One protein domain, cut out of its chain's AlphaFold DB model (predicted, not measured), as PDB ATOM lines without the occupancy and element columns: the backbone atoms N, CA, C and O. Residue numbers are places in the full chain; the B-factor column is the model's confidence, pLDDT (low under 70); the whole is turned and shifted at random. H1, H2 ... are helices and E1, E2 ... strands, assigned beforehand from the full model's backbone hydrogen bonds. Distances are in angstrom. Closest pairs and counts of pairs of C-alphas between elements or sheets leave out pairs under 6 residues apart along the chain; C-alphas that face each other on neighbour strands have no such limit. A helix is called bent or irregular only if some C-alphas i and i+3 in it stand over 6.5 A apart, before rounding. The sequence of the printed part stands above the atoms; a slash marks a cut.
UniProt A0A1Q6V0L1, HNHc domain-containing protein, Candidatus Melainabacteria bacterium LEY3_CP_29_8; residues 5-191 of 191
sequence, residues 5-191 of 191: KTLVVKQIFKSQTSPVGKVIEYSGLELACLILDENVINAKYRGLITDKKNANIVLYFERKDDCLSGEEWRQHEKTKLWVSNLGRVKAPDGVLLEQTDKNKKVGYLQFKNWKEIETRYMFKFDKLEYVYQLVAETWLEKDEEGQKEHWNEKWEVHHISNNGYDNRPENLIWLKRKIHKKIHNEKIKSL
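Overview. This is residues 5 to 191 of the 191 residues of the protein "HNHc domain-containing protein" of Candidatus Melainabacteria bacterium LEY3_CP_29_8 (UniProt A0A1Q6V0L1). A short helix, H4, sits in the middle between two lobes built on small two-stranded hairpins. One lobe holds the hairpins E1-E2 and E7-E8 with helices H1 and H5; the other holds the hairpins E3-E4 and E5-E6, with H3 far from the middle, while H2 and the loop of residues 51 to 72 lead along the outside from one lobe to the other. The printed part has 187 residues with five named helices and eight named strands, in the order E1 E2 H1 H2 E3 E4 E5 E6 H3 H4 E7 E8 H5, making four separate antiparallel two-stranded sheets. The class is mixed, with 85 residues, under half, in named elements. The whole is compact, with a radius of gyration of the C-alphas of 17.0 A and spans of 45 by 41 by 31 A.

Arrangement. E1, residues 8 to 13, and E2, residues 22 to 27, form an antiparallel hairpin, with N 11 and O 24 at 2.8 A. Helix H1, residues 28 to 34, touches H5, residues 177 to 190, with residues 183 to 187 of H5 alone; their closest C-alphas, Ala 32 and Ile 183, are 5.1 A apart, and they run the same way at a steep tilt of 61 degrees. H2, residues 38 to 50, is apart from H1 and touches no helix; it is irregular, but only just, with C-alphas 44 and 47 at 7.0 A. In the hairpin of E3, residues 73 to 75, and E4, residues 82 to 84, N 83 and O 74 are 2.8 A apart. In the hairpin of E5, residues 99 to 101, and E6, residues 109 to 111, N 100 and O 110 are 2.8 A apart. H3, residues 114 to 121, touches no helix. H4, residues 131 to 139, has its closest C-alphas to E4 at Val 135 and Val 83, 6.3 A, and to E6 at Val 131 and Gln 110, 5.6 A. In the hairpin of E7, residues 155 to 159, and E8, residues 172 to 176, N 156 and O 175 are 2.8 A apart. The closest C-alphas of H4 and E7 are those of Gln 133 and Val 157, 6.4 A; those of E1 and E8 are Gln 11 and Ile 173, 5.5 A. Every O i to N i+4 pair is within hydrogen-bond range in H1, H3 and H4, against 7 of 9 in H2 and 9 of 10 in H5.

Along the chain. E1 starts at C-alpha 8, (8.279, -99.414, 39.154), and measures 16.3 A; E2 measures 16.9 A. H2 measures 17.5 A and H4 12.2 A, from C-alpha 131 at (19.137, -95.643, 62.745). H5 measures 20.7 A and ends at C-alpha 190, (-7.171, -103.178, 50.397).

Size, cuts and confidence. The two C-alphas farthest apart, Lys 53 and Glu 149, are 50.0 A apart. The printed part has no cut. The links H2 to E3, E4 to E5, H4 to E7 and E7 to E8 are long. The mean pLDDT of the printed part is 81.9; 36 residues are under 70, among them residues 45 to 58, 146 to 152 and 187 to 191.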
ATOM      1  N   LYS A   5      -0.060 -99.633  39.505       74.19
ATOM      2  CA  LYS A   5       0.121-100.817  38.656       74.19
ATOM      3  C   LYS A   5       1.273-100.673  37.667       74.19
ATOM      4  O   LYS A   5       1.880-101.668  37.301       74.19
ATOM      5  N   THR A   6       1.562 -99.446  37.238       80.62
ATOM      6  CA  THR A   6       2.635 -99.151  36.277       80.62
ATOM      7  C   THR A   6       3.860 -98.529  36.940       80.62
ATOM      8  O   THR A   6       4.872 -98.328  36.277       80.62
ATOM      9  N   LEU A   7       3.771 -98.177  38.226       85.19
ATOM     10  CA  LEU A   7       4.895 -97.643  38.980       85.19
ATOM     11  C   LEU A   7       5.897 -98.765  39.240       85.19
ATOM     12  O   LEU A   7       5.552 -99.734  39.910       85.19
ATOM     13  N   VAL A   8       7.133 -98.582  38.784       88.00
ATOM     14  CA  VAL A   8       8.279 -99.414  39.154       88.00
ATOM     15  C   VAL A   8       9.203 -98.581  40.031       88.00
ATOM     16  O   VAL A   8       9.513 -97.438  39.702       88.00
ATOM     17  N   VAL A   9       9.634 -99.144  41.153       89.12
ATOM     18  CA  VAL A   9      10.637 -98.541  42.033       89.12
ATOM     19  C   VAL A   9      11.762 -99.522  42.295       89.12
ATOM     20  O   VAL A   9      11.551-100.732  42.376       89.12
ATOM     21  N   LYS A  10      12.973 -98.986  42.437       92.81
ATOM     22  CA  LYS A  10      14.186 -99.785  42.577       92.81
ATOM     23  C   LYS A  10      14.777 -99.643  43.971       92.81
ATOM     24  O   LYS A  10      14.998 -98.537  44.461       92.81
ATOM     25  N   GLN A  11      15.076-100.777  44.588       94.81
ATOM     26  CA  GLN A  11      15.972-100.880  45.730       94.81
ATOM     27  C   GLN A  11      17.375-101.163  45.192       94.81
ATOM     28  O   GLN A  11      17.630-102.228  44.628       94.81
ATOM     29  N   ILE A  12      18.271-100.193  45.340       94.19
ATOM     30  CA  ILE A  12      19.625-100.242  44.786       94.19
ATOM     31  C   ILE A  12      20.602-100.373  45.952       94.19
ATOM     32  O   ILE A  12      20.681 -99.480  46.792       94.19
ATOM     33  N   PHE A  13      21.329-101.485  46.034       94.25
ATOM     34  CA  PHE A  13      22.313-101.736  47.088       94.25
ATOM     35  C   PHE A  13      23.683-101.228  46.668       94.25
ATOM     36  O   PHE A  13      24.216-101.691  45.668       94.25
ATOM     37  N   LYS A  14      24.318-100.380  47.474       92.88
ATOM     38  CA  LYS A  14      25.705 -99.960  47.244       92.88
ATOM     39  C   LYS A  14      26.619-101.181  47.165       92.88
ATOM     40  O   LYS A  14      26.630-102.012  48.082       92.88
ATOM     41  N   SER A  15      27.428-101.277  46.117       83.19
ATOM     42  CA  SER A  15      28.482-102.288  46.027       83.19
ATOM     43  C   SER A  15      29.830-101.701  46.442       83.19
ATOM     44  O   SER A  15      30.116-100.539  46.178       83.19
ATOM     45  N   GLN A  16      30.658-102.506  47.112       70.69
ATOM     46  CA  GLN A  16      32.054-102.147  47.393       70.69
ATOM     47  C   GLN A  16      33.010-102.571  46.271       70.69
ATOM     48  O   GLN A  16      34.143-102.106  46.230       70.69
ATOM     49  N   THR A  17      32.574-103.468  45.384       69.56
ATOM     50  CA  THR A  17      33.448-104.176  44.433       69.56
ATOM     51  C   THR A  17      32.964-104.106  42.987       69.56
ATOM     52  O   THR A  17      33.668-104.556  42.088       69.56
ATOM     53  N   SER A  18      31.780-103.544  42.741       59.62
ATOM     54  CA  SER A  18      31.173-103.412  41.415       59.62
ATOM     55  C   SER A  18      30.646-101.989  41.220       59.62
ATOM     56  O   SER A  18      30.091-101.425  42.162       59.62
ATOM     57  N   PRO A  19      30.757-101.413  40.010       60.62
ATOM     58  CA  PRO A  19      30.158-100.116  39.691       60.62
ATOM     59  C   PRO A  19      28.624-100.145  39.704       60.62
ATOM     60  O   PRO A  19      28.000 -99.094  39.786       60.62
ATOM     61  N   VAL A  20      28.011-101.333  39.632       61.91
ATOM     62  CA  VAL A  20      26.560-101.502  39.743       61.91
ATOM     63  C   VAL A  20      26.253-102.388  40.943       61.91
ATOM     64  O   VAL A  20      26.728-103.524  41.052       61.91
ATOM     65  N   GLY A  21      25.473-101.824  41.857       76.12
ATOM     66  CA  GLY A  21      24.873-102.497  42.992       76.12
ATOM     67  C   GLY A  21      23.936-103.646  42.632       76.12
ATOM     68  O   GLY A  21      23.467-103.744  41.500       76.12
ATOM     69  N   LYS A  22      23.579-104.492  43.608       90.94
ATOM     70  CA  LYS A  22      22.403-105.363  43.443       90.94
ATOM     71  C   LYS A  22      21.176-104.460  43.298       90.94
ATOM     72  O   LYS A  22      20.989-103.564  44.117       90.94
ATOM     73  N   VAL A  23      20.340-104.709  42.296       93.19
ATOM     74  CA  VAL A  23      19.082-103.981  42.092       93.19
ATOM     75  C   VAL A  23      17.922-104.953  42.248       93.19
ATOM     76  O   VAL A  23      17.941-106.037  41.669       93.19
ATOM     77  N   ILE A  24      16.930-104.573  43.049       94.06
ATOM     78  CA  ILE A  24      15.646-105.267  43.155       94.06
ATOM     79  C   ILE A  24      14.566-104.286  42.717       94.06
ATOM     80  O   ILE A  24      14.514-103.161  43.213       94.06
ATOM     81  N   GLU A  25      13.730-104.701  41.775       93.62
ATOM     82  CA  GLU A  25      12.622-103.890  41.280       93.62
ATOM     83  C   GLU A  25      11.317-104.353  41.924       93.62
ATOM     84  O   GLU A  25      11.093-105.550  42.101       93.62
ATOM     85  N   TYR A  26      10.471-103.391  42.270       90.81
ATOM     86  CA  TYR A  26       9.137-103.631  42.798       90.81
ATOM     87  C   TYR A  26       8.136-102.804  42.008       90.81
ATOM     88  O   TYR A  26       8.357-101.616  41.751       90.81
ATOM     89  N   SER A  27       6.991-103.392  41.696       90.56
ATOM     90  CA  SER A  27       5.808-102.618  41.359       90.56
ATOM     91  C   SER A  27       5.276-101.886  42.595       90.56
ATOM     92  O   SER A  27       5.438-102.320  43.742       90.56
ATOM     93  N   GLY A  28       4.578-100.772  42.374       85.94
ATOM     94  CA  GLY A  28       3.913-100.041  43.451       85.94
ATOM     95  C   GLY A  28       2.888-100.893  44.212       85.94
ATOM     96  O   GLY A  28       2.692-100.683  45.409       85.94
ATOM     97  N   LEU A  29       2.261-101.863  43.535       86.06
ATOM     98  CA  LEU A  29       1.314-102.796  44.144       86.06
ATOM     99  C   LEU A  29       2.017-103.845  45.018       86.06
ATOM    100  O   LEU A  29       1.569-104.087  46.134       86.06
ATOM    101  N   GLU A  30       3.135-104.415  44.558       88.88
ATOM    102  CA  GLU A  30       3.925-105.363  45.356       88.88
ATOM    103  C   GLU A  30       4.385-104.732  46.671       88.88
ATOM    104  O   GLU A  30       4.189-105.327  47.730       88.88
ATOM    105  N   LEU A  31       4.908-103.499  46.638       87.94
ATOM    106  CA  LEU A  31       5.275-102.796  47.871       87.94
ATOM    107  C   LEU A  31       4.082-102.581  48.803       87.94
ATOM    108  O   LEU A  31       4.211-102.785  50.007       87.94
ATOM    109  N   ALA A  32       2.916-102.206  48.271       87.06
ATOM    110  CA  ALA A  32       1.721-102.021  49.092       87.06
ATOM    111  C   ALA A  32       1.282-103.332  49.767       87.06
ATOM    112  O   ALA A  32       0.853-103.320  50.922       87.06
ATOM    113  N   CYS A  33       1.429-104.469  49.082       86.50
ATOM    114  CA  CYS A  33       1.124-105.786  49.636       86.50
ATOM    115  C   CYS A  33       2.118-106.232  50.720       86.50
ATOM    116  O   CYS A  33       1.711-106.936  51.645       86.50
ATOM    117  N   LEU A  34       3.384-105.812  50.637       87.88
ATOM    118  CA  LEU A  34       4.425-106.154  51.615       87.88
ATOM    119  C   LEU A  34       4.291-105.396  52.946       87.88
ATOM    120  O   LEU A  34       4.816-105.861  53.959       87.88
ATOM    121  N   ILE A  35       3.554-104.280  52.975       86.19
ATOM    122  CA  ILE A  35       3.275-103.531  54.206       86.19
ATOM    123  C   ILE A  35       2.476-104.402  55.180       86.19
ATOM    124  O   ILE A  35       1.326-104.788  54.914       86.19
ATOM    125  N   LEU A  36       3.074-104.662  56.344       81.88
ATOM    126  CA  LEU A  36       2.412-105.326  57.459       81.88
ATOM    127  C   LEU A  36       1.481-104.357  58.196       81.88
ATOM    128  O   LEU A  36       1.756-103.160  58.319       81.88
ATOM    129  N   ASP A  37       0.386-104.910  58.719       79.25
ATOM    130  CA  ASP A  37      -0.544-104.191  59.585       79.25
ATOM    131  C   ASP A  37       0.155-103.770  60.888       79.25
ATOM    132  O   ASP A  37       0.883-104.551  61.514       79.25
ATOM    133  N   GLU A  38      -0.074-102.529  61.313       75.56
ATOM    134  CA  GLU A  38       0.530-101.979  62.525       75.56
ATOM    135  C   GLU A  38       0.131-102.774  63.778       75.56
ATOM    136  O   GLU A  38       0.933-102.920  64.694       75.56
ATOM    137  N   ASN A  39      -1.068-103.358  63.823       75.38
ATOM    138  CA  ASN A  39      -1.506-104.248  64.895       75.38
ATOM    139  C   ASN A  39      -0.740-105.569  64.902       75.38
ATOM    140  O   ASN A  39      -0.471-106.086  65.981       75.38
ATOM    141  N   VAL A  40      -0.348-106.101  63.738       77.81
ATOM    142  CA  VAL A  40       0.485-107.315  63.650       77.81
ATOM    143  C   VAL A  40       1.884-107.030  64.192       77.81
ATOM    144  O   VAL A  40       2.410-107.801  64.997       77.81
ATOM    145  N   ILE A  41       2.464-105.886  63.819       76.12
ATOM    146  CA  ILE A  41       3.750-105.419  64.351       76.12
ATOM    147  C   ILE A  41       3.628-105.197  65.863       76.12
ATOM    148  O   ILE A  41       4.376-105.773  66.650       76.12
ATOM    149  N   ASN A  42       2.636-104.424  66.291       69.44
ATOM    150  CA  ASN A  42       2.401-104.128  67.694       69.44
ATOM    151  C   ASN A  42       2.124-105.393  68.513       69.44
ATOM    152  O   ASN A  42       2.620-105.494  69.623       69.44
ATOM    153  N   ALA A  43       1.390-106.382  68.011       72.25
ATOM    154  CA  ALA A  43       1.184-107.644  68.720       72.25
ATOM    155  C   ALA A  43       2.500-108.420  68.885       72.25
ATOM    156  O   ALA A  43       2.777-108.935  69.967       72.25
ATOM    157  N   LYS A  44       3.343-108.441  67.844       72.81
ATOM    158  CA  LYS A  44       4.665-109.083  67.878       72.81
ATOM    159  C   LYS A  44       5.624-108.407  68.865       72.81
ATOM    160  O   LYS A  44       6.411-109.099  69.504       72.81
ATOM    161  N   TYR A  45       5.557-107.079  68.996       68.19
ATOM    162  CA  TYR A  45       6.540-106.286  69.747       68.19
ATOM    163  C   TYR A  45       6.028-105.662  71.063       68.19
ATOM    164  O   TYR A  45       6.841-105.276  71.897       68.19
ATOM    165  N   ARG A  46       4.718-105.612  71.349       60.19
ATOM    166  CA  ARG A  46       4.182-105.084  72.628       60.19
ATOM    167  C   ARG A  46       4.622-105.920  73.831       60.19
ATOM    168  O   ARG A  46       4.970-105.338  74.852       60.19
ATOM    169  N   GLY A  47       4.681-107.250  73.700       53.06
ATOM    170  CA  GLY A  47       5.156-108.143  74.770       53.06
ATOM    171  C   GLY A  47       6.648-107.980  75.104       53.06
ATOM    172  O   GLY A  47       7.049-108.206  76.241       53.06
ATOM    173  N   LEU A  48       7.453-107.517  74.140       56.56
ATOM    174  CA  LEU A  48       8.880-107.210  74.309       56.56
ATOM    175  C   LEU A  48       9.119-105.934  75.135       56.56
ATOM    176  O   LEU A  48      10.117-105.826  75.844       56.56
ATOM    177  N   ILE A  49       8.192-104.976  75.057       52.38
ATOM    178  CA  ILE A  49       8.299-103.667  75.716       52.38
ATOM    179  C   ILE A  49       7.818-103.733  77.174       52.38
ATOM    180  O   ILE A  49       8.372-103.040  78.028       52.38
ATOM    181  N   THR A  50       6.807-104.556  77.477       46.62
ATOM    182  CA  THR A  50       6.211-104.636  78.823       46.62
ATOM    183  C   THR A  50       6.845-105.694  79.724       46.62
ATOM    184  O   THR A  50       6.887-105.481  80.930       46.62
ATOM    185  N   ASP A  51       7.399-106.778  79.168       46.12
ATOM    186  CA  ASP A  51       8.028-107.857  79.937       46.12
ATOM    187  C   ASP A  51       9.395-108.235  79.351       46.12
ATOM    188  O   ASP A  51       9.538-109.182  78.575       46.12
ATOM    189  N   LYS A  52      10.457-107.556  79.808       49.47
ATOM    190  CA  LYS A  52      11.867-107.882  79.489       49.47
ATOM    191  C   LYS A  52      12.303-109.315  79.859       49.47
ATOM    192  O   LYS A  52      13.466-109.659  79.678       49.47
ATOM    193  N   LYS A  53      11.415-110.137  80.430       46.09
ATOM    194  CA  LYS A  53      11.710-111.487  80.925       46.09
ATOM    195  C   LYS A  53      11.212-112.627  80.031       46.09
ATOM    196  O   LYS A  53      11.674-113.738  80.245       46.09
ATOM    197  N   ASN A  54      10.330-112.386  79.052       45.31
ATOM    198  CA  ASN A  54       9.620-113.484  78.366       45.31
ATOM    199  C   ASN A  54       9.658-113.484  76.831       45.31
ATOM    200  O   ASN A  54       8.913-114.237  76.205       45.31
ATOM    201  N   ALA A  55      10.520-112.704  76.186       48.22
ATOM    202  CA  ALA A  55      10.565-112.705  74.731       48.22
ATOM    203  C   ALA A  55      11.761-113.494  74.185       48.22
ATOM    204  O   ALA A  55      12.901-113.046  74.236       48.22
ATOM    205  N   ASN A  56      11.475-114.640  73.562       51.06
ATOM    206  CA  ASN A  56      12.422-115.447  72.776       51.06
ATOM    207  C   ASN A  56      12.922-114.746  71.486       51.06
ATOM    208  O   ASN A  56      13.448-115.398  70.587       51.06
ATOM    209  N   ILE A  57      12.734-113.430  71.355       56.78
ATOM    210  CA  ILE A  57      13.146-112.631  70.199       56.78
ATOM    211  C   ILE A  57      14.095-111.555  70.717       56.78
ATOM    212  O   ILE A  57      13.653-110.534  71.229       56.78
ATOM    213  N   VAL A  58      15.399-111.776  70.577       62.69
ATOM    214  CA  VAL A  58      16.394-110.727  70.826       62.69
ATOM    215  C   VAL A  58      16.582-109.951  69.531       62.69
ATOM    216  O   VAL A  58      16.963-110.525  68.507       62.69
ATOM    217  N   LEU A  59      16.293-108.652  69.557       76.25
ATOM    218  CA  LEU A  59      16.489-107.786  68.400       76.25
ATOM    219  C   LEU A  59      17.986-107.628  68.124       76.25
ATOM    220  O   LEU A  59      18.789-107.516  69.049       76.25
ATOM    221  N   TYR A  60      18.383-107.601  66.847       75.00
ATOM    222  CA  TYR A  60      19.804-107.556  66.479       75.00
ATOM    223  C   TYR A  60      20.547-106.379  67.119       75.00
ATOM    224  O   TYR A  60      21.667-106.553  67.587       75.00
ATOM    225  N   PHE A  61      19.911-105.209  67.205       76.56
ATOM    226  CA  PHE A  61      20.507-104.020  67.815       76.56
ATOM    227  C   PHE A  61      20.669-104.103  69.342       76.56
ATOM    228  O   PHE A  61      21.415-103.310  69.910       76.56
ATOM    229  N   GLU A  62      20.013-105.055  70.009       79.69
ATOM    230  CA  GLU A  62      20.165-105.302  71.449       79.69
ATOM    231  C   GLU A  62      21.246-106.349  71.749       79.69
ATOM    232  O   GLU A  62      21.704-106.466  72.889       79.69
ATOM    233  N   ARG A  63      21.681-107.108  70.734       79.88
ATOM    234  CA  ARG A  63      22.733-108.112  70.897       79.88
ATOM    235  C   ARG A  63      24.080-107.440  71.121       79.88
ATOM    236  O   ARG A  63      24.536-106.652  70.290       79.88
ATOM    237  N   LYS A  64      24.740-107.821  72.216       78.19
ATOM    238  CA  LYS A  64      26.083-107.352  72.591       78.19
ATOM    239  C   LYS A  64      27.216-108.219  72.042       78.19
ATOM    240  O   LYS A  64      28.372-107.899  72.271       78.19
ATOM    241  N   ASP A  65      26.894-109.297  71.332       82.06
ATOM    242  CA  ASP A  65      27.899-110.181  70.745       82.06
ATOM    243  C   ASP A  65      28.723-109.445  69.678       82.06
ATOM    244  O   ASP A  65      28.176-108.702  68.853       82.06
ATOM    245  N   ASP A  66      30.034-109.675  69.656       70.75
ATOM    246  CA  ASP A  66      30.934-108.976  68.734       70.75
ATOM    247  C   ASP A  66      30.851-109.496  67.291       70.75
ATOM    248  O   ASP A  66      31.072-108.725  66.355       70.75
ATOM    249  N   CYS A  67      30.471-110.767  67.107       75.12
ATOM    250  CA  CYS A  67      30.504-111.473  65.823       75.12
ATOM    251  C   CYS A  67      29.169-112.169  65.531       75.12
ATOM    252  O   CYS A  67      29.016-113.376  65.732       75.12
ATOM    253  N   LEU A  68      28.182-111.409  65.058       87.88
ATOM    254  CA  LEU A  68      26.932-111.986  64.573       87.88
ATOM    255  C   LEU A  68      27.145-112.608  63.186       87.88
ATOM    256  O   LEU A  68      27.771-112.013  62.313       87.88
ATOM    257  N   SER A  69      26.621-113.816  62.977       88.12
ATOM    258  CA  SER A  69      26.732-114.507  61.687       88.12
ATOM    259  C   SER A  69      26.106-113.677  60.564       88.12
ATOM    260  O   SER A  69      24.956-113.256  60.683       88.12
ATOM    261  N   GLY A  70      26.847-113.478  59.471       89.06
ATOM    262  CA  GLY A  70      26.405-112.678  58.323       89.06
ATOM    263  C   GLY A  70      26.394-111.164  58.565       89.06
ATOM    264  O   GLY A  70      25.883-110.427  57.723       89.06
ATOM    265  N   GLU A  71      26.930-110.696  59.697       93.44
ATOM    266  CA  GLU A  71      27.078-109.271  59.954       93.44
ATOM    267  C   GLU A  71      28.266-108.697  59.188       93.44
ATOM    268  O   GLU A  71      29.422-109.053  59.410       93.44
ATOM    269  N   GLU A  72      27.965-107.747  58.320       94.25
ATOM    270  CA  GLU A  72      28.945-106.974  57.581       94.25
ATOM    271  C   GLU A  72      28.922-105.534  58.072       94.25
ATOM    272  O   GLU A  72      27.857-104.976  58.333       94.25
ATOM    273  N   TRP A  73      30.095-104.910  58.160       95.25
ATOM    274  CA  TRP A  73      30.258-103.542  58.641       95.25
ATOM    275  C   TRP A  73      30.778-102.635  57.535       95.25
ATOM    276  O   TRP A  73      31.736-102.969  56.840       95.25
ATOM    277  N   ARG A  74      30.182-101.448  57.408       95.50
ATOM    278  CA  ARG A  74      30.651-100.401  56.496       95.50
ATOM    279  C   ARG A  74      30.745 -99.076  57.218       95.50
ATOM    280  O   ARG A  74      29.907 -98.761  58.057       95.50
ATOM    281  N   GLN A  75      31.757 -98.290  56.884       94.31
ATOM    282  CA  GLN A  75      31.871 -96.949  57.430       94.31
ATOM    283  C   GLN A  75      30.938 -96.000  56.672       94.31
ATOM    284  O   GLN A  75      30.988 -95.912  55.446       94.31
ATOM    285  N   HIS A  76      30.101 -95.271  57.400       91.88
ATOM    286  CA  HIS A  76      29.258 -94.233  56.833       91.88
ATOM    287  C   HIS A  76      30.109 -93.019  56.435       91.88
ATOM    288  O   HIS A  76      30.829 -92.446  57.255       91.88
ATOM    289  N   GLU A  77      30.007 -92.600  55.176       88.19
ATOM    290  CA  GLU A  77      30.909 -91.617  54.564       88.19
ATOM    291  C   GLU A  77      30.961 -90.279  55.316       88.19
ATOM    292  O   GLU A  77      32.047 -89.718  55.497       88.19
ATOM    293  N   LYS A  78      29.801 -89.788  55.779       86.38
ATOM    294  CA  LYS A  78      29.667 -88.459  56.399       86.38
ATOM    295  C   LYS A  78      29.985 -88.452  57.891       86.38
ATOM    296  O   LYS A  78      30.607 -87.514  58.371       86.38
ATOM    297  N   THR A  79      29.537 -89.468  58.628       87.38
ATOM    298  CA  THR A  79      29.644 -89.497  60.103       87.38
ATOM    299  C   THR A  79      30.823 -90.324  60.601       87.38
ATOM    300  O   THR A  79      31.138 -90.271  61.783       87.38
ATOM    301  N   LYS A  80      31.456 -91.117  59.726       89.12
ATOM    302  CA  LYS A  80      32.540 -92.061  60.051       89.12
ATOM    303  C   LYS A  80      32.161 -93.170  61.041       89.12
ATOM    304  O   LYS A  80      33.021 -93.971  61.402       89.12
ATOM    305  N   LEU A  81      30.887 -93.256  61.429       92.12
ATOM    306  CA  LEU A  81      30.333 -94.370  62.192       92.12
ATOM    307  C   LEU A  81      30.414 -95.655  61.372       92.12
ATOM    308  O   LEU A  81      30.221 -95.633  60.158       92.12
ATOM    309  N   TRP A  82      30.638 -96.777  62.039       95.12
ATOM    310  CA  TRP A  82      30.528 -98.093  61.423       95.12
ATOM    311  C   TRP A  82      29.090 -98.573  61.544       95.12
ATOM    312  O   TRP A  82      28.525 -98.579  62.633       95.12
ATOM    313  N   VAL A  83      28.490 -98.977  60.435       95.50
ATOM    314  CA  VAL A  83      27.078 -99.335  60.335       95.50
ATOM    315  C   VAL A  83      26.987-100.733  59.759       95.50
ATOM    316  O   VAL A  83      27.521-100.999  58.679       95.50
ATOM    317  N   SER A  84      26.324-101.626  60.483       95.94
ATOM    318  CA  SER A  84      26.178-103.013  60.072       95.94
ATOM    319  C   SER A  84      24.911-103.237  59.248       95.94
ATOM    320  O   SER A  84      23.913-102.528  59.415       95.94
ATOM    321  N   ASN A  85      24.936-104.236  58.367       94.94
ATOM    322  CA  ASN A  85      23.753-104.694  57.627       94.94
ATOM    323  C   ASN A  85      22.650-105.267  58.544       94.94
ATOM    324  O   ASN A  85      21.525-105.452  58.097       94.94
ATOM    325  N   LEU A  86      22.929-105.506  59.829       94.06
ATOM    326  CA  LEU A  86      21.941-105.918  60.832       94.06
ATOM    327  C   LEU A  86      21.330-104.736  61.607       94.06
ATOM    328  O   LEU A  86      20.620-104.938  62.591       94.06
ATOM    329  N   GLY A  87      21.609-103.495  61.193       93.81
ATOM    330  CA  GLY A  87      21.086-102.290  61.843       93.81
ATOM    331  C   GLY A  87      21.802-101.913  63.143       93.81
ATOM    332  O   GLY A  87      21.304-101.090  63.910       93.81
ATOM    333  N   ARG A  88      22.976-102.495  63.410       94.50
ATOM    334  CA  ARG A  88      23.860-102.122  64.525       94.50
ATOM    335  C   ARG A  88      24.811-101.004  64.112       94.50
ATOM    336  O   ARG A  88      25.134-100.851  62.936       94.50
ATOM    337  N   VAL A  89      25.276-100.221  65.083       93.62
ATOM    338  CA  VAL A  89      26.160 -99.079  64.821       93.62
ATOM    339  C   VAL A  89      27.263 -99.027  65.865       93.62
ATOM    340  O   VAL A  89      26.977 -99.086  67.058       93.62
ATOM    341  N   LYS A  90      28.510 -98.898  65.418       93.69
ATOM    342  CA  LYS A  90      29.677 -98.659  66.265       93.69
ATOM    343  C   LYS A  90      30.215 -97.252  66.028       93.69
ATOM    344  O   LYS A  90      30.187 -96.723  64.914       93.69
ATOM    345  N   ALA A  91      30.729 -96.659  67.092       91.62
ATOM    346  CA  ALA A  91      31.557 -95.472  67.019       91.62
ATOM    347  C   ALA A  91      32.875 -95.741  66.261       91.62
ATOM    348  O   ALA A  91      33.241 -96.903  66.060       91.62
ATOM    349  N   PRO A  92      33.617 -94.692  65.849       90.31
ATOM    350  CA  PRO A  92      34.917 -94.851  65.196       90.31
ATOM    351  C   PRO A  92      35.939 -95.633  66.033       90.31
ATOM    352  O   PRO A  92      36.793 -96.303  65.463       90.31
ATOM    353  N   ASP A  93      35.827 -95.584  67.365       90.94
ATOM    354  CA  ASP A  93      36.655 -96.338  68.316       90.94
ATOM    355  C   ASP A  93      36.185 -97.793  68.535       90.94
ATOM    356  O   ASP A  93      36.754 -98.516  69.348       90.94
ATOM    357  N   GLY A  94      35.160 -98.241  67.803       90.38
ATOM    358  CA  GLY A  94      34.652 -99.613  67.829       90.38
ATOM    359  C   GLY A  94      33.563 -99.881  68.870       90.38
ATOM    360  O   GLY A  94      32.975-100.965  68.849       90.38
ATOM    361  N   VAL A  95      33.236 -98.915  69.735       90.69
ATOM    362  CA  VAL A  95      32.205 -99.086  70.771       90.69
ATOM    363  C   VAL A  95      30.814 -99.181  70.141       90.69
ATOM    364  O   VAL A  95      30.404 -98.296  69.389       90.69
ATOM    365  N   LEU A  96      30.062-100.237  70.470       91.81
ATOM    366  CA  LEU A  96      28.674-100.402  70.030       91.81
ATOM    367  C   LEU A  96      27.776 -99.335  70.676       91.81
ATOM    368  O   LEU A  96      27.763 -99.171  71.896       91.81
ATOM    369  N   LEU A  97      27.014 -98.615  69.855       91.38
ATOM    370  CA  LEU A  97      26.137 -97.534  70.298       91.38
ATOM    371  C   LEU A  97      24.757 -98.073  70.683       91.38
ATOM    372  O   LEU A  97      24.091 -98.728  69.881       91.38
ATOM    373  N   GLU A  98      24.303 -97.747  71.897       91.12
ATOM    374  CA  GLU A  98      22.970 -98.124  72.376       91.12
ATOM    375  C   GLU A  98      21.861 -97.412  71.588       91.12
ATOM    376  O   GLU A  98      21.879 -96.187  71.409       91.12
ATOM    377  N   GLN A  99      20.857 -98.188  71.178       91.38
ATOM    378  CA  GLN A  99      19.686 -97.721  70.440       91.38
ATOM    379  C   GLN A  99      18.428 -97.825  71.309       91.38
ATOM    380  O   GLN A  99      18.311 -98.711  72.150       91.38
ATOM    381  N   THR A 100      17.489 -96.904  71.120       87.56
ATOM    382  CA  THR A 100      16.219 -96.851  71.852       87.56
ATOM    383  C   THR A 100      15.132 -96.232  70.984       87.56
ATOM    384  O   THR A 100      15.422 -95.425  70.104       87.56
ATOM    385  N   ASP A 101      13.870 -96.541  71.276       87.38
ATOM    386  CA  ASP A 101      12.736 -95.880  70.633       87.38
ATOM    387  C   ASP A 101      12.712 -94.377  70.942       87.38
ATOM    388  O   ASP A 101      12.819 -93.945  72.097       87.38
ATOM    389  N   LYS A 102      12.520 -93.561  69.905       84.69
ATOM    390  CA  LYS A 102      12.382 -92.113  70.046       84.69
ATOM    391  C   LYS A 102      11.019 -91.749  70.620       84.69
ATOM    392  O   LYS A 102       9.992 -92.017  70.007       84.69
ATOM    393  N   ASN A 103      10.989 -91.041  71.750       80.44
ATOM    394  CA  ASN A 103       9.754 -90.522  72.362       80.44
ATOM    395  C   ASN A 103       8.645 -91.588  72.505       80.44
ATOM    396  O   ASN A 103       7.469 -91.274  72.326       80.44
ATOM    397  N   LYS A 104       9.016 -92.846  72.797       72.31
ATOM    398  CA  LYS A 104       8.106 -94.008  72.872       72.31
ATOM    399  C   LYS A 104       7.408 -94.375  71.550       72.31
ATOM    400  O   LYS A 104       6.448 -95.140  71.565       72.31
ATOM    401  N   LYS A 105       7.867 -93.848  70.411       77.38
ATOM    402  CA  LYS A 105       7.435 -94.307  69.088       77.38
ATOM    403  C   LYS A 105       8.125 -95.634  68.785       77.38
ATOM    404  O   LYS A 105       9.296 -95.656  68.420       77.38
ATOM    405  N   VAL A 106       7.374 -96.709  68.982       77.19
ATOM    406  CA  VAL A 106       7.773 -98.103  68.752       77.19
ATOM    407  C   VAL A 106       8.371 -98.261  67.350       77.19
ATOM    408  O   VAL A 106       7.737 -97.888  66.365       77.19
ATOM    409  N   GLY A 107       9.597 -98.776  67.263       81.00
ATOM    410  CA  GLY A 107      10.293 -99.042  66.001       81.00
ATOM    411  C   GLY A 107      11.007 -97.830  65.396       81.00
ATOM    412  O   GLY A 107      11.703 -97.960  64.395       81.00
ATOM    413  N   TYR A 108      10.905 -96.643  65.995       86.88
ATOM    414  CA  TYR A 108      11.649 -95.465  65.544       86.88
ATOM    415  C   TYR A 108      12.949 -95.340  66.337       86.88
ATOM    416  O   TYR A 108      13.081 -94.485  67.218       86.88
ATOM    417  N   LEU A 109      13.905 -96.221  66.034       91.12
ATOM    418  CA  LEU A 109      15.167 -96.313  66.769       91.12
ATOM    419  C   LEU A 109      16.070 -95.097  66.532       91.12
ATOM    420  O   LEU A 109      16.375 -94.742  65.391       91.12
ATOM    421  N   GLN A 110      16.551 -94.517  67.628       91.56
ATOM    422  CA  GLN A 110      17.584 -93.481  67.691       91.56
ATOM    423  C   GLN A 110      18.681 -93.894  68.682       91.56
ATOM    424  O   GLN A 110      18.492 -94.818  69.477       91.56
ATOM    425  N   PHE A 111      19.807 -93.182  68.708       90.62
ATOM    426  CA  PHE A 111      20.819 -93.407  69.741       90.62
ATOM    427  C   PHE A 111      20.378 -92.838  71.087       90.62
ATOM    428  O   PHE A 111      19.913 -91.701  71.179       90.62
ATOM    429  N   LYS A 112      20.578 -93.612  72.155       88.50
ATOM    430  CA  LYS A 112      20.189 -93.222  73.517       88.50
ATOM    431  C   LYS A 112      20.894 -91.945  73.992       88.50
ATOM    432  O   LYS A 112      20.246 -91.067  74.552       88.50
ATOM    433  N   ASN A 113      22.185 -91.809  73.682       85.62
ATOM    434  CA  ASN A 113      23.020 -90.666  74.072       85.62
ATOM    435  C   ASN A 113      23.432 -89.812  72.858       85.62
ATOM    436  O   ASN A 113      24.578 -89.383  72.755       85.62
ATOM    437  N   TRP A 114      22.521 -89.579  71.905       84.56
ATOM    438  CA  TRP A 114      22.858 -88.963  70.611       84.56
ATOM    439  C   TRP A 114      23.647 -87.642  70.721       84.56
ATOM    440  O   TRP A 114      24.635 -87.491  70.013       84.56
ATOM    441  N   LYS A 115      23.299 -86.738  71.650       83.81
ATOM    442  CA  LYS A 115      24.017 -85.459  71.854       83.81
ATOM    443  C   LYS A 115      25.475 -85.641  72.283       83.81
ATOM    444  O   LYS A 115      26.356 -84.890  71.864       83.81
ATOM    445  N   GLU A 116      25.727 -86.620  73.149       85.38
ATOM    446  CA  GLU A 116      27.080 -86.950  73.603       85.38
ATOM    447  C   GLU A 116      27.897 -87.509  72.440       85.38
ATOM    448  O   GLU A 116      29.035 -87.101  72.232       85.38
ATOM    449  N   ILE A 117      27.287 -88.384  71.637       83.69
ATOM    450  CA  ILE A 117      27.905 -88.985  70.454       83.69
ATOM    451  C   ILE A 117      28.258 -87.897  69.421       83.69
ATOM    452  O   ILE A 117      29.390 -87.884  68.938       83.69
ATOM    453  N   GLU A 118      27.352 -86.958  69.121       83.69
ATOM    454  CA  GLU A 118      27.640 -85.817  68.227       83.69
ATOM    455  C   GLU A 118      28.828 -84.992  68.713       83.69
ATOM    456  O   GLU A 118      29.709 -84.639  67.931       83.69
ATOM    457  N   THR A 119      28.853 -84.697  70.015       85.12
ATOM    458  CA  THR A 119      29.909 -83.891  70.634       85.12
ATOM    459  C   THR A 119      31.244 -84.628  70.586       85.12
ATOM    460  O   THR A 119      32.252 -84.064  70.165       85.12
ATOM    461  N   ARG A 120      31.249 -85.904  70.982       84.31
ATOM    462  CA  ARG A 120      32.447 -86.741  71.091       84.31
ATOM    463  C   ARG A 120      33.093 -87.025  69.739       84.31
ATOM    464  O   ARG A 120      34.315 -87.061  69.655       84.31
ATOM    465  N   TYR A 121      32.292 -87.230  68.698       79.94
ATOM    466  CA  TYR A 121      32.784 -87.605  67.368       79.94
ATOM    467  C   TYR A 121      32.645 -86.483  66.328       79.94
ATOM    468  O   TYR A 121      32.887 -86.713  65.146       79.94
ATOM    469  N   MET A 122      32.287 -85.271  66.768       69.94
ATOM    470  CA  MET A 122      32.242 -84.036  65.975       69.94
ATOM    471  C   MET A 122      31.450 -84.141  64.660       69.94
ATOM    472  O   MET A 122      31.859 -83.603  63.631       69.94
ATOM    473  N   PHE A 123      30.292 -84.799  64.677       73.75
ATOM    474  CA  PHE A 123      29.398 -84.864  63.520       73.75
ATOM    475  C   PHE A 123      27.983 -84.397  63.894       73.75
ATOM    476  O   PHE A 123      27.599 -84.443  65.059       73.75
ATOM    477  N   LYS A 124      27.198 -83.933  62.912       66.19
ATOM    478  CA  LYS A 124      25.815 -83.460  63.115       66.19
ATOM    479  C   LYS A 124      24.808 -84.507  62.627       66.19
ATOM    480  O   LYS A 124      24.842 -84.880  61.456       66.19
ATOM    481  N   PHE A 125      23.896 -84.947  63.497       67.19
ATOM    482  CA  PHE A 125      22.718 -85.761  63.158       67.19
ATOM    483  C   PHE A 125      21.545 -84.915  62.648       67.19
ATOM    484  O   PHE A 125      20.441 -85.433  62.507       67.19
ATOM    485  N   ASP A 126      21.744 -83.633  62.331       60.47
ATOM    486  CA  ASP A 126      20.689 -82.695  61.914       60.47
ATOM    487  C   ASP A 126      19.820 -83.184  60.733       60.47
ATOM    488  O   ASP A 126      18.730 -82.657  60.504       60.47
ATOM    489  N   LYS A 127      20.255 -84.232  60.017       62.38
ATOM    490  CA  LYS A 127      19.472 -84.948  58.995       62.38
ATOM    491  C   LYS A 127      19.341 -86.468  59.193       62.38
ATOM    492  O   LYS A 127      18.652 -87.102  58.399       62.38
ATOM    493  N   LEU A 128      19.982 -87.047  60.209       70.12
ATOM    494  CA  LEU A 128      20.041 -88.491  60.484       70.12
ATOM    495  C   LEU A 128      19.542 -88.771  61.901       70.12
ATOM    496  O   LEU A 128      20.300 -89.127  62.798       70.12
ATOM    497  N   GLU A 129      18.247 -88.567  62.095       79.88
ATOM    498  CA  GLU A 129      17.592 -88.693  63.394       79.88
ATOM    499  C   GLU A 129      17.387 -90.158  63.810       79.88
ATOM    500  O   GLU A 129      17.306 -90.459  65.001       79.88
ATOM    501  N   TYR A 130      17.325 -91.073  62.838       91.31
ATOM    502  CA  TYR A 130      17.011 -92.478  63.077       91.31
ATOM    503  C   TYR A 130      18.047 -93.432  62.489       91.31
ATOM    504  O   TYR A 130      18.640 -93.187  61.436       91.31
ATOM    505  N   VAL A 131      18.190 -94.589  63.135       93.81
ATOM    506  CA  VAL A 131      19.137 -95.643  62.745       93.81
ATOM    507  C   VAL A 131      18.879 -96.128  61.318       93.81
ATOM    508  O   VAL A 131      19.822 -96.262  60.544       93.81
ATOM    509  N   TYR A 132      17.617 -96.314  60.923       94.88
ATOM    510  CA  TYR A 132      17.276 -96.762  59.567       94.88
ATOM    511  C   TYR A 132      17.761 -95.799  58.475       94.88
ATOM    512  O   TYR A 132      18.116 -96.235  57.383       94.88
ATOM    513  N   GLN A 133      17.821 -94.493  58.760       94.50
ATOM    514  CA  GLN A 133      18.335 -93.507  57.807       94.50
ATOM    515  C   GLN A 133      19.840 -93.682  57.620       94.50
ATOM    516  O   GLN A 133      20.326 -93.666  56.493       94.50
ATOM    517  N   LEU A 134      20.565 -93.908  58.719       94.12
ATOM    518  CA  LEU A 134      22.001 -94.161  58.693       94.12
ATOM    519  C   LEU A 134      22.326 -95.470  57.954       94.12
ATOM    520  O   LEU A 134      23.263 -95.508  57.153       94.12
ATOM    521  N   VAL A 135      21.530 -96.522  58.166       96.38
ATOM    522  CA  VAL A 135      21.669 -97.781  57.421       96.38
ATOM    523  C   VAL A 135      21.407 -97.548  55.935       96.38
ATOM    524  O   VAL A 135      22.247 -97.899  55.111       96.38
ATOM    525  N   ALA A 136      20.303 -96.897  55.572       95.94
ATOM    526  CA  ALA A 136      19.981 -96.644  54.172       95.94
ATOM    527  C   ALA A 136      21.016 -95.750  53.466       95.94
ATOM    528  O   ALA A 136      21.357 -96.029  52.322       95.94
ATOM    529  N   GLU A 137      21.557 -94.709  54.116       94.38
ATOM    530  CA  GLU A 137      22.642 -93.900  53.530       94.38
ATOM    531  C   GLU A 137      23.941 -94.703  53.345       94.38
ATOM    532  O   GLU A 137      24.701 -94.446  52.406       94.38
ATOM    533  N   THR A 138      24.195 -95.690  54.206       95.25
ATOM    534  CA  THR A 138      25.400 -96.532  54.135       95.25
ATOM    535  C   THR A 138      25.291 -97.650  53.099       95.25
ATOM    536  O   THR A 138      26.279 -97.978  52.443       95.25
ATOM    537  N   TRP A 139      24.109 -98.246  52.949       96.50
ATOM    538  CA  TRP A 139      23.934 -99.498  52.207       96.50
ATOM    539  C   TRP A 139      23.138 -99.362  50.915       96.50
ATOM    540  O   TRP A 139      23.230-100.251  50.073       96.50
ATOM    541  N   LEU A 140      22.375 -98.281  50.738       95.31
ATOM    542  CA  LEU A 140      21.463 -98.117  49.611       95.31
ATOM    543  C   LEU A 140      21.739 -96.833  48.826       95.31
ATOM    544  O   LEU A 140      22.254 -95.842  49.349       95.31
ATOM    545  N   GLU A 141      21.334 -96.848  47.565       92.81
ATOM    546  CA  GLU A 141      21.341 -95.700  46.666       92.81
ATOM    547  C   GLU A 141      19.912 -95.275  46.334       92.81
ATOM    548  O   GLU A 141      18.952 -96.040  46.462       92.81
ATOM    549  N   LYS A 142      19.769 -94.014  45.931       91.19
ATOM    550  CA  LYS A 142      18.499 -93.475  45.453       91.19
ATOM    551  C   LYS A 142      18.377 -93.784  43.968       91.19
ATOM    552  O   LYS A 142      19.321 -93.557  43.220       91.19
ATOM    553  N   ASP A 143      17.200 -94.219  43.538       86.56
ATOM    554  CA  ASP A 143      16.878 -94.357  42.118       86.56
ATOM    555  C   ASP A 143      16.573 -92.981  41.502       86.56
ATOM    556  O   ASP A 143      15.425 -92.616  41.237       86.56
ATOM    557  N   GLU A 144      17.615 -92.157  41.364       79.12
ATOM    558  CA  GLU A 144      17.481 -90.780  40.880       79.12
ATOM    559  C   GLU A 144      17.006 -90.707  39.435       79.12
ATOM    560  O   GLU A 144      16.440 -89.685  39.063       79.12
ATOM    561  N   GLU A 145      17.188 -91.770  38.645       74.12
ATOM    562  CA  GLU A 145      16.765 -91.843  37.250       74.12
ATOM    563  C   GLU A 145      15.335 -92.346  37.082       74.12
ATOM    564  O   GLU A 145      14.555 -91.708  36.372       74.12
ATOM    565  N   GLY A 146      14.965 -93.427  37.773       65.75
ATOM    566  CA  GLY A 146      13.620 -94.001  37.713       65.75
ATOM    567  C   GLY A 146      12.550 -93.147  38.394       65.75
ATOM    568  O   GLY A 146      11.366 -93.318  38.124       65.75
ATOM    569  N   GLN A 147      12.943 -92.178  39.233       66.94
ATOM    570  CA  GLN A 147      12.016 -91.284  39.944       66.94
ATOM    571  C   GLN A 147      12.149 -89.799  39.527       66.94
ATOM    572  O   GLN A 147      11.699 -88.908  40.260       66.94
ATOM    573  N   LYS A 148      12.729 -89.505  38.343       66.00
ATOM    574  CA  LYS A 148      12.910 -88.130  37.804       66.00
ATOM    575  C   LYS A 148      11.600 -87.358  37.614       66.00
ATOM    576  O   LYS A 148      11.596 -86.139  37.769       66.00
ATOM    577  N   GLU A 149      10.472 -88.026  37.355       59.06
ATOM    578  CA  GLU A 149       9.155 -87.367  37.203       59.06
ATOM    579  C   GLU A 149       8.717 -86.577  38.454       59.06
ATOM    580  O   GLU A 149       7.834 -85.720  38.404       59.06
ATOM    581  N   HIS A 150       9.370 -86.835  39.586       62.69
ATOM    582  CA  HIS A 150       9.128 -86.197  40.873       62.69
ATOM    583  C   HIS A 150      10.377 -85.441  41.364       62.69
ATOM    584  O   HIS A 150      10.699 -85.445  42.554       62.69
ATOM    585  N   TRP A 151      11.117 -84.810  40.440       55.44
ATOM    586  CA  TRP A 151      12.427 -84.186  40.685       55.44
ATOM    587  C   TRP A 151      12.445 -83.161  41.830       55.44
ATOM    588  O   TRP A 151      13.455 -83.054  42.524       55.44
ATOM    589  N   ASN A 152      11.334 -82.461  42.093       65.44
ATOM    590  CA  ASN A 152      11.234 -81.468  43.171       65.44
ATOM    591  C   ASN A 152      10.866 -82.055  44.548       65.44
ATOM    592  O   ASN A 152      10.707 -81.312  45.519       65.44
ATOM    593  N   GLU A 153      10.721 -83.376  44.663       76.56
ATOM    594  CA  GLU A 153      10.263 -84.012  45.895       76.56
ATOM    595  C   GLU A 153      11.401 -84.513  46.778       76.56
ATOM    596  O   GLU A 153      12.441 -84.986  46.311       76.56
ATOM    597  N   LYS A 154      11.165 -84.457  48.091       86.06
ATOM    598  CA  LYS A 154      12.083 -84.996  49.091       86.06
ATOM    599  C   LYS A 154      12.077 -86.525  49.049       86.06
ATOM    600  O   LYS A 154      11.021 -87.149  48.928       86.06
ATOM    601  N   TRP A 155      13.271 -87.094  49.159       90.50
ATOM    602  CA  TRP A 155      13.493 -88.520  49.353       90.50
ATOM    603  C   TRP A 155      13.323 -88.886  50.825       90.50
ATOM    604  O   TRP A 155      13.802 -88.167  51.703       90.50
ATOM    605  N   GLU A 156      12.677 -90.014  51.076       91.81
ATOM    606  CA  GLU A 156      12.461 -90.597  52.395       91.81
ATOM    607  C   GLU A 156      12.834 -92.082  52.345       91.81
ATOM    608  O   GLU A 156      12.718 -92.727  51.301       91.81
ATOM    609  N   VAL A 157      13.314 -92.618  53.463       93.69
ATOM    610  CA  VAL A 157      13.535 -94.061  53.608       93.69
ATOM    611  C   VAL A 157      12.247 -94.676  54.134       93.69
ATOM    612  O   VAL A 157      11.676 -94.168  55.100       93.69
ATOM    613  N   HIS A 158      11.822 -95.762  53.505       93.44
ATOM    614  CA  HIS A 158      10.654 -96.541  53.879       93.44
ATOM    615  C   HIS A 158      11.074 -97.955  54.288       93.44
ATOM    616  O   HIS A 158      11.911 -98.571  53.625       93.44
ATOM    617  N   HIS A 159      10.470 -98.473  55.356       94.06
ATOM    618  CA  HIS A 159      10.540 -99.887  55.711       94.06
ATOM    619  C   HIS A 159       9.532-100.658  54.865       94.06
ATOM    620  O   HIS A 159       8.335-100.498  55.074       94.06
ATOM    621  N   ILE A 160       9.997-101.520  53.962       93.81
ATOM    622  CA  ILE A 160       9.158-102.288  53.025       93.81
ATOM    623  C   ILE A 160       8.069-103.071  53.771       93.81
ATOM    624  O   ILE A 160       6.900-103.026  53.402       93.81
ATOM    625  N   SER A 161       8.439-103.752  54.860       90.81
ATOM    626  CA  SER A 161       7.487-104.489  55.702       90.81
ATOM    627  C   SER A 161       6.732-103.622  56.713       90.81
ATOM    628  O   SER A 161       5.930-104.150  57.476       90.81
ATOM    629  N   ASN A 162       7.002-102.315  56.778       88.88
ATOM    630  CA  ASN A 162       6.529-101.392  57.818       88.88
ATOM    631  C   ASN A 162       7.045-101.706  59.244       88.88
ATOM    632  O   ASN A 162       6.662-101.052  60.210       88.88
ATOM    633  N   ASN A 163       7.944-102.684  59.399       88.75
ATOM    634  CA  ASN A 163       8.531-103.041  60.689       88.75
ATOM    635  C   ASN A 163       9.733-102.149  61.047       88.75
ATOM    636  O   ASN A 163      10.848-102.406  60.593       88.75
ATOM    637  N   GLY A 164       9.528-101.159  61.920       89.44
ATOM    638  CA  GLY A 164      10.584-100.229  62.356       89.44
ATOM    639  C   GLY A 164      11.744-100.859  63.150       89.44
ATOM    640  O   GLY A 164      12.824-100.280  63.234       89.44
ATOM    641  N   TYR A 165      11.575-102.068  63.694       89.31
ATOM    642  CA  TYR A 165      12.672-102.791  64.357       89.31
ATOM    643  C   TYR A 165      13.555-103.583  63.387       89.31
ATOM    644  O   TYR A 165      14.621-104.060  63.782       89.31
ATOM    645  N   ASP A 166      13.134-103.731  62.130       91.25
ATOM    646  CA  ASP A 166      13.913-104.385  61.085       91.25
ATOM    647  C   ASP A 166      14.594-103.338  60.200       91.25
ATOM    648  O   ASP A 166      14.106-102.962  59.135       91.25
ATOM    649  N   ASN A 167      15.744-102.859  60.669       94.44
ATOM    650  CA  ASN A 167      16.549-101.858  59.971       94.44
ATOM    651  C   ASN A 167      17.561-102.475  59.004       94.44
ATOM    652  O   ASN A 167      18.523-101.801  58.649       94.44
ATOM    653  N   ARG A 168      17.396-103.740  58.602       95.06
ATOM    654  CA  ARG A 168      18.308-104.371  57.643       95.06
ATOM    655  C   ARG A 168      18.122-103.751  56.251       95.06
ATOM    656  O   ARG A 168      16.978-103.467  55.889       95.06
ATOM    657  N   PRO A 169      19.186-103.543  55.449       96.50
ATOM    658  CA  PRO A 169      19.083-102.925  54.128       96.50
ATOM    659  C   PRO A 169      18.052-103.590  53.212       96.50
ATOM    660  O   PRO A 169      17.374-102.888  52.469       96.50
ATOM    661  N   GLU A 170      17.876-104.912  53.298       95.31
ATOM    662  CA  GLU A 170      16.860-105.643  52.536       95.31
ATOM    663  C   GLU A 170      15.420-105.228  52.846       95.31
ATOM    664  O   GLU A 170      14.562-105.366  51.979       95.31
ATOM    665  N   ASN A 171      15.155-104.677  54.032       95.56
ATOM    666  CA  ASN A 171      13.845-104.172  54.431       95.56
ATOM    667  C   ASN A 171      13.708-102.654  54.228       95.56
ATOM    668  O   ASN A 171      12.669-102.089  54.559       95.56
ATOM    669  N   LEU A 172      14.725-101.969  53.702       96.50
ATOM    670  CA  LEU A 172      14.718-100.519  53.510       96.50
ATOM    671  C   LEU A 172      14.730-100.159  52.024       96.50
ATOM    672  O   LEU A 172      15.388-100.808  51.215       96.50
ATOM    673  N   ILE A 173      14.041 -99.081  51.658       95.56
ATOM    674  CA  ILE A 173      14.044 -98.551  50.290       95.56
ATOM    675  C   ILE A 173      13.935 -97.024  50.297       95.56
ATOM    676  O   ILE A 173      13.228 -96.437  51.116       95.56
ATOM    677  N   TRP A 174      14.642 -96.362  49.379       94.50
ATOM    678  CA  TRP A 174      14.485 -94.929  49.136       94.50
ATOM    679  C   TRP A 174      13.279 -94.676  48.232       94.50
ATOM    680  O   TRP A 174      13.204 -95.203  47.125       94.50
ATOM    681  N   LEU A 175      12.364 -93.816  48.674       91.75
ATOM    682  CA  LEU A 175      11.187 -93.405  47.909       91.75
ATOM    683  C   LEU A 175      11.023 -91.888  47.935       91.75
ATOM    684  O   LEU A 175      11.333 -91.223  48.926       91.75
ATOM    685  N   LYS A 176      10.465 -91.315  46.870       89.88
ATOM    686  CA  LYS A 176       9.926 -89.952  46.933       89.88
ATOM    687  C   LYS A 176       8.696 -89.902  47.840       89.88
ATOM    688  O   LYS A 176       7.852 -90.800  47.821       89.88
ATOM    689  N   ARG A 177       8.551 -88.812  48.598       87.69
ATOM    690  CA  ARG A 177       7.475 -88.632  49.589       87.69
ATOM    691  C   ARG A 177       6.061 -88.887  49.043       87.69
ATOM    692  O   ARG A 177       5.233 -89.438  49.769       87.69
ATOM    693  N   LYS A 178       5.736 -88.512  47.795       85.94
ATOM    694  CA  LYS A 178       4.405 -88.826  47.237       85.94
ATOM    695  C   LYS A 178       4.199 -90.318  47.002       85.94
ATOM    696  O   LYS A 178       3.111 -90.804  47.301       85.94
ATOM    697  N   ILE A 179       5.213 -91.030  46.509       87.00
ATOM    698  CA  ILE A 179       5.158 -92.488  46.334       87.00
ATOM    699  C   ILE A 179       4.973 -93.148  47.698       87.00
ATOM    700  O   ILE A 179       4.039 -93.925  47.873       87.00
ATOM    701  N   HIS A 180       5.780 -92.744  48.681       87.81
ATOM    702  CA  HIS A 180       5.682 -93.225  50.057       87.81
ATOM    703  C   HIS A 180       4.251 -93.081  50.610       87.81
ATOM    704  O   HIS A 180       3.640 -94.063  51.032       87.81
ATOM    705  N   LYS A 181       3.651 -91.886  50.500       86.00
ATOM    706  CA  LYS A 181       2.255 -91.648  50.910       86.00
ATOM    707  C   LYS A 181       1.254 -92.512  50.134       86.00
ATOM    708  O   LYS A 181       0.260 -92.966  50.696       86.00
ATOM    709  N   LYS A 182       1.478 -92.705  48.835       85.25
ATOM    710  CA  LYS A 182       0.559 -93.435  47.960       85.25
ATOM    711  C   LYS A 182       0.509 -94.925  48.293       85.25
ATOM    712  O   LYS A 182      -0.586 -95.471  48.349       85.25
ATOM    713  N   ILE A 183       1.658 -95.544  48.554       85.62
ATOM    714  CA  ILE A 183       1.744 -96.959  48.938       85.62
ATOM    715  C   ILE A 183       0.994 -97.191  50.262       85.62
ATOM    716  O   ILE A 183       0.171 -98.102  50.343       85.62
ATOM    717  N   HIS A 184       1.167 -96.312  51.259       80.81
ATOM    718  CA  HIS A 184       0.397 -96.384  52.509       80.81
ATOM    719  C   HIS A 184      -1.116 -96.225  52.294       80.81
ATOM    720  O   HIS A 184      -1.906 -96.957  52.887       80.81
ATOM    721  N   ASN A 185      -1.536 -95.295  51.432       79.38
ATOM    722  CA  ASN A 185      -2.955 -95.086  51.140       79.38
ATOM    723  C   ASN A 185      -3.602 -96.274  50.413       79.38
ATOM    724  O   ASN A 185      -4.790 -96.521  50.605       79.38
ATOM    725  N   GLU A 186      -2.860 -96.984  49.562       75.31
ATOM    726  CA  GLU A 186      -3.392 -98.143  48.841       75.31
ATOM    727  C   GLU A 186      -3.648 -99.317  49.784       75.31
ATOM    728  O   GLU A 186      -4.700 -99.948  49.697       75.31
ATOM    729  N   LYS A 187      -2.756 -99.540  50.760       64.56
ATOM    730  CA  LYS A 187      -2.967-100.550  51.803       64.56
ATOM    731  C   LYS A 187      -4.304-100.351  52.518       64.56
ATOM    732  O   LYS A 187      -5.039-101.314  52.698       64.56
ATOM    733  N   ILE A 188      -4.644 -99.106  52.857       60.12
ATOM    734  CA  ILE A 188      -5.895 -98.755  53.548       60.12
ATOM    735  C   ILE A 188      -7.137 -99.103  52.711       60.12
ATOM    736  O   ILE A 188      -8.172 -99.403  53.285       60.12
ATOM    737  N   LYS A 189      -7.057 -99.081  51.374       58.91
ATOM    738  CA  LYS A 189      -8.178 -99.470  50.496       58.91
ATOM    739  C   LYS A 189      -8.310-100.980  50.302       58.91
ATOM    740  O   LYS A 189      -9.359-101.440  49.867       58.91
ATOM    741  N   SER A 190      -7.223-101.716  50.523       55.12
ATOM    742  CA  SER A 190      -7.171-103.178  50.397       55.12
ATOM    743  C   SER A 190      -7.539-103.924  51.687       55.12
ATOM    744  O   SER A 190      -7.615-105.151  51.664       55.12
ATOM    745  N   LEU A 191      -7.711-103.186  52.788       48.84
ATOM    746  CA  LEU A 191      -8.202-103.649  54.088       48.84
ATOM    747  C   LEU A 191      -9.699-103.341  54.210       48.84
ATOM    748  O   LEU A 191     -10.401-104.170  54.824       48.84
TER     749      LEU A 191